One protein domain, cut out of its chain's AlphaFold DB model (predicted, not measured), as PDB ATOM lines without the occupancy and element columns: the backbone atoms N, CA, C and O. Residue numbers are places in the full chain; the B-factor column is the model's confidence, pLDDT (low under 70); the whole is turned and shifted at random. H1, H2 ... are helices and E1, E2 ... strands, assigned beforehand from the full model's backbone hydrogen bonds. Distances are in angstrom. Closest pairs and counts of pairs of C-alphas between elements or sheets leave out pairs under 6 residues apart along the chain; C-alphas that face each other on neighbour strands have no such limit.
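AT A GLANCE: This is residues 716 to 786 of the 1058 residues of the protein "von Willebrand factor D and EGF domain-containing protein" of Apis cerana cerana (UniProt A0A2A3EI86). Two strand hairpins, E3-E4 and E1-E2, meet at Cys 748 and Cys 766; small helix H1 packs on E1-E2, and residues 772 to 786 stick out, ending in helix H2. The 71 printed residues hold two named helices and four named strands, H1 E1 E2 E3 E4 H2, mixed in class, in two antiparallel sheets. The whole is extended, radius of gyration of the C-alphas 17.4 A, spanning 54 by 33 by 18 A.

IN THESE COORDINATES: E3, residues 752 to 758, starts at C-alpha (237.104, 196.300, 210.701) and measures 19.1 A; E4, 762 to 768, 18.8 A. E1 is 735 to 740, E2 743 to 748, H1 725 to 729. H2, 777 to 786, 14.0 A, ends at C-alpha (258.707, 169.523, 200.258).

HOW THE PARTS SIT: Within hydrogen-bond range are N 755 and O 765 of hairpin E3-E4, 2.8 A, and N 738 and O 745 of hairpin E1-E2, 2.9 A. The closest C-alphas of E2 and E4, Cys 748 and Cys 766, are 5.7 A apart; those of H1 and E1, Arg 725 and Cys 737, 4.8 A. In H1 and H2 every O i to N i+4 pair is within range.

THE WHOLE: The farthest C-alphas, Phe 723 and Gly 786, are 54.7 A apart. The printed part has no cut and no long link. The model's pLDDT is under 70 at residues 758 to 762 and 769 to 782.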
ATOM      1  N   LYS A 716     225.892 208.787 217.137       91.31
ATOM      2  CA  LYS A 716     226.389 208.001 218.272       91.31
ATOM      3  C   LYS A 716     227.797 207.499 217.993       91.31
ATOM      4  O   LYS A 716     228.066 206.973 216.918       91.31
ATOM      5  N   ARG A 717     228.703 207.684 218.954       89.94
ATOM      6  CA  ARG A 717     230.118 207.297 218.815       89.94
ATOM      7  C   ARG A 717     230.326 205.815 219.134       89.94
ATOM      8  O   ARG A 717     229.538 205.206 219.852       89.94
ATOM      9  N   LEU A 718     231.429 205.251 218.643       88.38
ATOM     10  CA  LEU A 718     231.882 203.901 218.995       88.38
ATOM     11  C   LEU A 718     231.962 203.726 220.522       88.38
ATOM     12  O   LEU A 718     232.618 204.507 221.213       88.38
ATOM     13  N   GLY A 719     231.279 202.703 221.042       83.38
ATOM     14  CA  GLY A 719     231.111 202.441 222.475       83.38
ATOM     15  C   GLY A 719     229.883 203.091 223.138       83.38
ATOM     16  O   GLY A 719     229.582 202.749 224.281       83.38
ATOM     17  N   GLU A 720     229.143 203.975 222.462       90.06
ATOM     18  CA  GLU A 720     227.884 204.532 222.977       90.06
ATOM     19  C   GLU A 720     226.681 203.617 222.691       90.06
ATOM     20  O   GLU A 720     226.648 202.891 221.695       90.06
ATOM     21  N   GLN A 721     225.652 203.694 223.542       89.62
ATOM     22  CA  GLN A 721     224.384 202.996 223.311       89.62
ATOM     23  C   GLN A 721     223.640 203.552 222.087       89.62
ATOM     24  O   GLN A 721     223.520 204.771 221.910       89.62
ATOM     25  N   CYS A 722     223.093 202.648 221.276       90.00
ATOM     26  CA  CYS A 722     222.407 202.934 220.020       90.00
ATOM     27  C   CYS A 722     221.073 202.182 219.921       90.00
ATOM     28  O   CYS A 722     220.891 201.129 220.523       90.00
ATOM     29  N   PHE A 723     220.146 202.710 219.118       87.56
ATOM     30  CA  PHE A 723     218.868 202.052 218.801       87.56
ATOM     31  C   PHE A 723     218.686 201.786 217.299       87.56
ATOM     32  O   PHE A 723     217.809 201.018 216.904       87.56
ATOM     33  N   TYR A 724     219.520 202.397 216.449       87.69
ATOM     34  CA  TYR A 724     219.448 202.309 214.991       87.69
ATOM     35  C   TYR A 724     220.863 202.276 214.389       87.69
ATOM     36  O   TYR A 724     221.747 202.998 214.850       87.69
ATOM     37  N   ARG A 725     221.083 201.489 213.322       88.62
ATOM     38  CA  ARG A 725     222.384 201.432 212.610       88.62
ATOM     39  C   ARG A 725     222.803 202.807 212.074       88.62
ATOM     40  O   ARG A 725     223.949 203.196 212.259       88.62
ATOM     41  N   ALA A 726     221.843 203.571 211.543       86.81
ATOM     42  CA  ALA A 726     222.048 204.908 210.979       86.81
ATOM     43  C   ALA A 726     222.780 205.889 211.920       86.81
ATOM     44  O   ALA A 726     223.588 206.693 211.460       86.81
ATOM     45  N   SER A 727     222.532 205.823 213.238       90.00
ATOM     46  CA  SER A 727     223.204 206.708 214.202       90.00
ATOM     47  C   SER A 727     224.676 206.364 214.440       90.00
ATOM     48  O   SER A 727     225.424 207.264 214.810       90.00
ATOM     49  N   CYS A 728     225.096 205.119 214.193       91.19
ATOM     50  CA  CYS A 728     226.509 204.727 214.218       91.19
ATOM     51  C   CYS A 728     227.183 205.084 212.883       91.19
ATOM     52  O   CYS A 728     228.157 205.833 212.870       91.19
ATOM     53  N   THR A 729     226.587 204.672 211.754       89.38
ATOM     54  CA  THR A 729     227.152 204.870 210.401       89.38
ATOM     55  C   THR A 729     227.395 206.338 210.028       89.38
ATOM     56  O   THR A 729     228.201 206.623 209.152       89.38
ATOM     57  N   PHE A 730     226.699 207.284 210.674       88.50
ATOM     58  CA  PHE A 730     226.933 208.725 210.504       88.50
ATOM     59  C   PHE A 730     228.189 209.227 211.245       88.50
ATOM     60  O   PHE A 730     228.808 210.200 210.824       88.50
ATOM     61  N   ALA A 731     228.561 208.603 212.368       85.00
ATOM     62  CA  ALA A 731     229.761 208.959 213.128       85.00
ATOM     63  C   ALA A 731     231.023 208.269 212.580       85.00
ATOM     64  O   ALA A 731     232.108 208.852 212.622       85.00
ATOM     65  N   ASP A 732     230.865 207.045 212.072       87.12
ATOM     66  CA  ASP A 732     231.893 206.263 211.390       87.12
ATOM     67  C   ASP A 732     231.225 205.314 210.384       87.12
ATOM     68  O   ASP A 732     230.389 204.494 210.774       87.12
ATOM     69  N   GLN A 733     231.598 205.426 209.105       89.00
ATOM     70  CA  GLN A 733     230.995 204.702 207.979       89.00
ATOM     71  C   GLN A 733     231.079 203.172 208.112       89.00
ATOM     72  O   GLN A 733     230.222 202.476 207.566       89.00
ATOM     73  N   HIS A 734     232.057 202.654 208.859       89.00
ATOM     74  CA  HIS A 734     232.283 201.221 209.066       89.00
ATOM     75  C   HIS A 734     231.866 200.761 210.473       89.00
ATOM     76  O   HIS A 734     232.347 199.741 210.972       89.00
ATOM     77  N   SER A 735     230.960 201.505 211.122       91.75
ATOM     78  CA  SER A 735     230.381 201.158 212.423       91.75
ATOM     79  C   SER A 735     228.884 200.848 212.353       91.75
ATOM     80  O   SER A 735     228.098 201.532 211.695       91.75
ATOM     81  N   THR A 736     228.463 199.832 213.104       92.44
ATOM     82  CA  THR A 736     227.080 199.353 213.169       92.44
ATOM     83  C   THR A 736     226.588 199.235 214.605       92.44
ATOM     84  O   THR A 736     227.358 199.188 215.562       92.44
ATOM     85  N   CYS A 737     225.269 199.176 214.766       92.12
ATOM     86  CA  CYS A 737     224.632 199.017 216.066       92.12
ATOM     87  C   CYS A 737     224.537 197.520 216.408       92.12
ATOM     88  O   CYS A 737     223.633 196.830 215.932       92.12
ATOM     89  N   THR A 738     225.489 197.005 217.193       88.75
ATOM     90  CA  THR A 738     225.556 195.586 217.588       88.75
ATOM     91  C   THR A 738     224.853 195.349 218.926       88.75
ATOM     92  O   THR A 738     224.897 196.193 219.820       88.75
ATOM     93  N   GLN A 739     224.192 194.198 219.097       85.81
ATOM     94  CA  GLN A 739     223.546 193.846 220.366       85.81
ATOM     95  C   GLN A 739     224.495 193.030 221.254       85.81
ATOM     96  O   GLN A 739     224.662 191.822 221.078       85.81
ATOM     97  N   VAL A 740     225.090 193.689 222.248       80.69
ATOM     98  CA  VAL A 740     225.976 193.076 223.240       80.69
ATOM     99  C   VAL A 740     225.165 192.753 224.498       80.69
ATOM    100  O   VAL A 740     224.895 193.605 225.344       80.69
ATOM    101  N   GLN A 741     224.773 191.481 224.627       81.56
ATOM    102  CA  GLN A 741     223.868 190.986 225.674       81.56
ATOM    103  C   GLN A 741     222.492 191.680 225.616       81.56
ATOM    104  O   GLN A 741     221.704 191.396 224.718       81.56
ATOM    105  N   HIS A 742     222.199 192.575 226.563       76.19
ATOM    106  CA  HIS A 742     220.945 193.333 226.637       76.19
ATOM    107  C   HIS A 742     221.065 194.759 226.080       76.19
ATOM    108  O   HIS A 742     220.042 195.375 225.796       76.19
ATOM    109  N   ASN A 743     222.287 195.267 225.882       77.25
ATOM    110  CA  ASN A 743     222.534 196.628 225.410       77.25
ATOM    111  C   ASN A 743     222.907 196.610 223.925       77.25
ATOM    112  O   ASN A 743     223.758 195.826 223.510       77.25
ATOM    113  N   ALA A 744     222.317 197.500 223.130       88.69
ATOM    114  CA  ALA A 744     222.782 197.762 221.772       88.69
ATOM    115  C   ALA A 744     223.794 198.922 221.787       88.69
ATOM    116  O   ALA A 744     223.550 199.947 222.428       88.69
ATOM    117  N   VAL A 745     224.951 198.733 221.148       91.75
ATOM    118  CA  VAL A 745     226.127 199.620 221.210       91.75
ATOM    119  C   VAL A 745     226.741 199.776 219.814       91.75
ATOM    120  O   VAL A 745     226.773 198.815 219.045       91.75
ATOM    121  N   CYS A 746     227.230 200.972 219.473       93.19
ATOM    122  CA  CYS A 746     227.981 201.170 218.230       93.19
ATOM    123  C   CYS A 746     229.354 200.478 218.318       93.19
ATOM    124  O   CYS A 746     230.172 200.850 219.162       93.19
ATOM    125  N   ASP A 747     229.609 199.508 217.442       90.81
ATOM    126  CA  ASP A 747     230.884 198.784 217.301       90.81
ATOM    127  C   ASP A 747     231.240 198.650 215.805       90.81
ATOM    128  O   ASP A 747     230.423 198.994 214.947       90.81
ATOM    129  N   CYS A 748     232.447 198.198 215.470       92.19
ATOM    130  CA  CYS A 748     232.867 198.067 214.068       92.19
ATOM    131  C   CYS A 748     232.156 196.918 213.326       92.19
ATOM    132  O   CYS A 748     231.728 195.933 213.931       92.19
ATOM    133  N   GLU A 749     232.013 197.054 212.005       89.62
ATOM    134  CA  GLU A 749     231.489 195.996 211.132       89.62
ATOM    135  C   GLU A 749     232.514 194.863 210.914       89.62
ATOM    136  O   GLU A 749     233.709 195.023 211.163       89.62
ATOM    137  N   GLU A 750     232.052 193.680 210.491       83.94
ATOM    138  CA  GLU A 750     232.921 192.504 210.332       83.94
ATOM    139  C   GLU A 750     234.017 192.766 209.279       83.94
ATOM    140  O   GLU A 750     233.719 193.117 208.140       83.94
ATOM    141  N   GLY A 751     235.288 192.596 209.670       77.06
ATOM    142  CA  GLY A 751     236.463 192.963 208.864       77.06
ATOM    143  C   GLY A 751     237.066 194.337 209.188       77.06
ATOM    144  O   GLY A 751     237.988 194.766 208.499       77.06
ATOM    145  N   TYR A 752     236.562 195.031 210.215       86.75
ATOM    146  CA  TYR A 752     237.104 196.300 210.701       86.75
ATOM    147  C   TYR A 752     237.366 196.239 212.213       86.75
ATOM    148  O   TYR A 752     236.544 195.733 212.982       86.75
ATOM    149  N   HIS A 753     238.478 196.818 212.669       84.69
ATOM    150  CA  HIS A 753     238.826 196.914 214.087       84.69
ATOM    151  C   HIS A 753     238.886 198.363 214.575       84.69
ATOM    152  O   HIS A 753     239.241 199.295 213.854       84.69
ATOM    153  N   ARG A 754     238.573 198.558 215.860       85.69
ATOM    154  CA  ARG A 754     238.647 199.874 216.504       85.69
ATOM    155  C   ARG A 754     240.102 200.323 216.694       85.69
ATOM    156  O   ARG A 754     240.878 199.669 217.394       85.69
ATOM    157  N   VAL A 755     240.439 201.484 216.147       84.56
ATOM    158  CA  VAL A 755     241.721 202.179 216.323       84.56
ATOM    159  C   VAL A 755     241.478 203.481 217.080       84.56
ATOM    160  O   VAL A 755     240.448 204.131 216.909       84.56
ATOM    161  N   SER A 756     242.415 203.871 217.945       80.06
ATOM    162  CA  SER A 756     242.386 205.156 218.646       80.06
ATOM    163  C   SER A 756     243.638 205.972 218.334       80.06
ATOM    164  O   SER A 756     244.748 205.589 218.699       80.06
ATOM    165  N   LEU A 757     243.464 207.117 217.670       70.00
ATOM    166  CA  LEU A 757     244.546 208.092 217.534       70.00
ATOM    167  C   LEU A 757     244.624 208.955 218.799       70.00
ATOM    168  O   LEU A 757     243.608 209.354 219.369       70.00
ATOM    169  N   SER A 758     245.848 209.236 219.245       62.25
ATOM    170  CA  SER A 758     246.148 209.936 220.501       62.25
ATOM    171  C   SER A 758     246.754 211.332 220.286       62.25
ATOM    172  O   SER A 758     247.644 211.738 221.031       62.25
ATOM    173  N   ARG A 759     246.265 212.058 219.268       45.66
ATOM    174  CA  ARG A 759     246.390 213.519 219.038       45.66
ATOM    175  C   ARG A 759     245.557 213.925 217.801       45.66
ATOM    176  O   ARG A 759     245.419 213.096 216.903       45.66
ATOM    177  N   PRO A 760     245.044 215.170 217.714       49.56
ATOM    178  CA  PRO A 760     244.971 216.171 218.786       49.56
ATOM    179  C   PRO A 760     243.884 215.834 219.821       49.56
ATOM    180  O   PRO A 760     244.042 216.143 220.995       49.56
ATOM    181  N   SER A 761     242.832 215.113 219.419       55.94
ATOM    182  CA  SER A 761     241.796 214.567 220.301       55.94
ATOM    183  C   SER A 761     241.786 213.035 220.247       55.94
ATOM    184  O   SER A 761     242.265 212.432 219.285       55.94
ATOM    185  N   LYS A 762     241.244 212.381 221.283       65.81
ATOM    186  CA  LYS A 762     241.141 210.913 221.358       65.81
ATOM    187  C   LYS A 762     239.997 210.399 220.469       65.81
ATOM    188  O   LYS A 762     238.955 209.976 220.972       65.81
ATOM    189  N   LYS A 763     240.174 210.455 219.146       73.25
ATOM    190  CA  LYS A 763     239.208 209.905 218.185       73.25
ATOM    191  C   LYS A 763     239.375 208.386 218.097       73.25
ATOM    192  O   LYS A 763     240.465 207.893 217.812       73.25
ATOM    193  N   VAL A 764     238.281 207.664 218.338       82.50
ATOM    194  CA  VAL A 764     238.153 206.229 218.053       82.50
ATOM    195  C   VAL A 764     237.381 206.084 216.747       82.50
ATOM    196  O   VAL A 764     236.378 206.774 216.566       82.50
ATOM    197  N   PHE A 765     237.865 205.232 215.851       88.56
ATOM    198  CA  PHE A 765     237.280 204.959 214.538       88.56
ATOM    199  C   PHE A 765     237.553 203.503 214.134       88.56
ATOM    200  O   PHE A 765     238.384 202.831 214.753       88.56
ATOM    201  N   CYS A 766     236.854 203.012 213.122       89.12
ATOM    202  CA  CYS A 766     237.027 201.685 212.553       89.12
ATOM    203  C   CYS A 766     238.039 201.742 211.402       89.12
ATOM    204  O   CYS A 766     237.845 202.464 210.427       89.12
ATOM    205  N   ALA A 767     239.130 200.988 211.520       84.56
ATOM    206  CA  ALA A 767     240.079 200.761 210.436       84.56
ATOM    207  C   ALA A 767     239.827 199.381 209.826       84.56
ATOM    208  O   ALA A 767     239.488 198.445 210.549       84.56
ATOM    209  N   GLU A 768     240.001 199.251 208.512       82.00
ATOM    210  CA  GLU A 768     239.953 197.954 207.837       82.00
ATOM    211  C   GLU A 768     241.018 197.014 208.426       82.00
ATOM    212  O   GLU A 768     242.139 197.436 208.737       82.00
ATOM    213  N   ASP A 769     240.676 195.734 208.583       67.38
ATOM    214  CA  ASP A 769     241.633 194.682 208.920       67.38
ATOM    215  C   ASP A 769     242.582 194.469 207.737       67.38
ATOM    216  O   ASP A 769     242.408 193.559 206.926       67.38
ATOM    217  N   LEU A 770     243.609 195.324 207.647       52.50
ATOM    218  CA  LEU A 770     244.670 195.203 206.657       52.50
ATOM    219  C   LEU A 770     245.272 193.799 206.770       52.50
ATOM    220  O   LEU A 770     245.999 193.496 207.722       52.50
ATOM    221  N   VAL A 771     244.951 192.941 205.799       47.28
ATOM    222  CA  VAL A 771     245.391 191.547 205.774       47.28
ATOM    223  C   VAL A 771     246.902 191.532 205.578       47.28
ATOM    224  O   VAL A 771     247.411 191.531 204.459       47.28
ATOM    225  N   LEU A 772     247.626 191.532 206.699       41.62
ATOM    226  CA  LEU A 772     249.057 191.284 206.753       41.62
ATOM    227  C   LEU A 772     249.282 189.886 206.179       41.62
ATOM    228  O   LEU A 772     249.047 188.902 206.876       41.62
ATOM    229  N   ILE A 773     249.652 189.875 204.892       41.59
ATOM    230  CA  ILE A 773     249.720 188.756 203.942       41.59
ATOM    231  C   ILE A 773     249.493 187.401 204.608       41.59
ATOM    232  O   ILE A 773     250.348 186.920 205.361       41.59
ATOM    233  N   THR A 774     248.359 186.772 204.283       40.16
ATOM    234  CA  THR A 774     248.076 185.396 204.681       40.16
ATOM    235  C   THR A 774     249.300 184.534 204.410       40.16
ATOM    236  O   THR A 774     249.766 184.420 203.279       40.16
ATOM    237  N   THR A 775     249.848 183.907 205.454       48.62
ATOM    238  CA  THR A 775     250.829 182.836 205.272       48.62
ATOM    239  C   THR A 775     250.073 181.657 204.683       48.62
ATOM    240  O   THR A 775     249.540 180.824 205.422       48.62
ATOM    241  N   ASP A 776     249.925 181.672 203.359       43.91
ATOM    242  CA  ASP A 776     248.930 180.888 202.651       43.91
ATOM    243  C   ASP A 776     249.039 179.424 203.041       43.91
ATOM    244  O   ASP A 776     250.075 178.785 202.844       43.91
ATOM    245  N   ILE A 777     247.947 178.885 203.579       59.94
ATOM    246  CA  ILE A 777     247.843 177.490 204.004       59.94
ATOM    247  C   ILE A 777     248.345 176.515 202.912       59.94
ATOM    248  O   ILE A 777     249.091 175.600 203.276       59.94
ATOM    249  N   PRO A 778     248.073 176.695 201.596       57.12
ATOM    250  CA  PRO A 778     248.727 175.884 200.567       57.12
ATOM    251  C   PRO A 778     250.255 176.050 200.516       57.12
ATOM    252  O   PRO A 778     250.940 175.037 200.422       57.12
ATOM    253  N   THR A 779     250.828 177.255 200.641       60.47
ATOM    254  CA  THR A 779     252.300 177.428 200.641       60.47
ATOM    255  C   THR A 779     252.955 176.750 201.843       60.47
ATOM    256  O   THR A 779     253.969 176.069 201.685       60.47
ATOM    257  N   LEU A 780     252.346 176.839 203.030       65.06
ATOM    258  CA  LEU A 780     252.859 176.201 204.241       65.06
ATOM    259  C   LEU A 780     252.771 174.665 204.150       65.06
ATOM    260  O   LEU A 780     253.701 173.971 204.565       65.06
ATOM    261  N   LEU A 781     251.715 174.127 203.527       63.81
ATOM    262  CA  LEU A 781     251.598 172.698 203.210       63.81
ATOM    263  C   LEU A 781     252.576 172.251 202.107       63.81
ATOM    264  O   LEU A 781     253.149 171.164 202.212       63.81
ATOM    265  N   CYS A 782     252.832 173.071 201.084       63.06
ATOM    266  CA  CYS A 782     253.844 172.811 200.052       63.06
ATOM    267  C   CYS A 782     255.269 172.809 200.625       63.06
ATOM    268  O   CYS A 782     256.058 171.925 200.294       63.06
ATOM    269  N   ILE A 783     255.598 173.730 201.534       77.75
ATOM    270  CA  ILE A 783     256.906 173.768 202.207       77.75
ATOM    271  C   ILE A 783     257.057 172.564 203.150       77.75
ATOM    272  O   ILE A 783     258.073 171.870 203.101       77.75
ATOM    273  N   ALA A 784     256.035 172.249 203.953       73.62
ATOM    274  CA  ALA A 784     256.058 171.091 204.848       73.62
ATOM    275  C   ALA A 784     256.182 169.754 204.088       73.62
ATOM    276  O   ALA A 784     256.982 168.897 204.468       73.62
ATOM    277  N   SER A 785     255.439 169.581 202.988       80.25
ATOM    278  CA  SER A 785     255.534 168.383 202.140       80.25
ATOM    279  C   SER A 785     256.854 168.317 201.363       80.25
ATOM    280  O   SER A 785     257.454 167.245 201.298       80.25
ATOM    281  N   GLY A 786     257.378 169.444 200.871       79.88
ATOM    282  CA  GLY A 786     258.707 169.523 200.258       79.88
ATOM    283  C   GLY A 786     259.823 169.086 201.211       79.88
ATOM    284  O   GLY A 786     260.658 168.256 200.847       79.88
TER     285      GLY A 786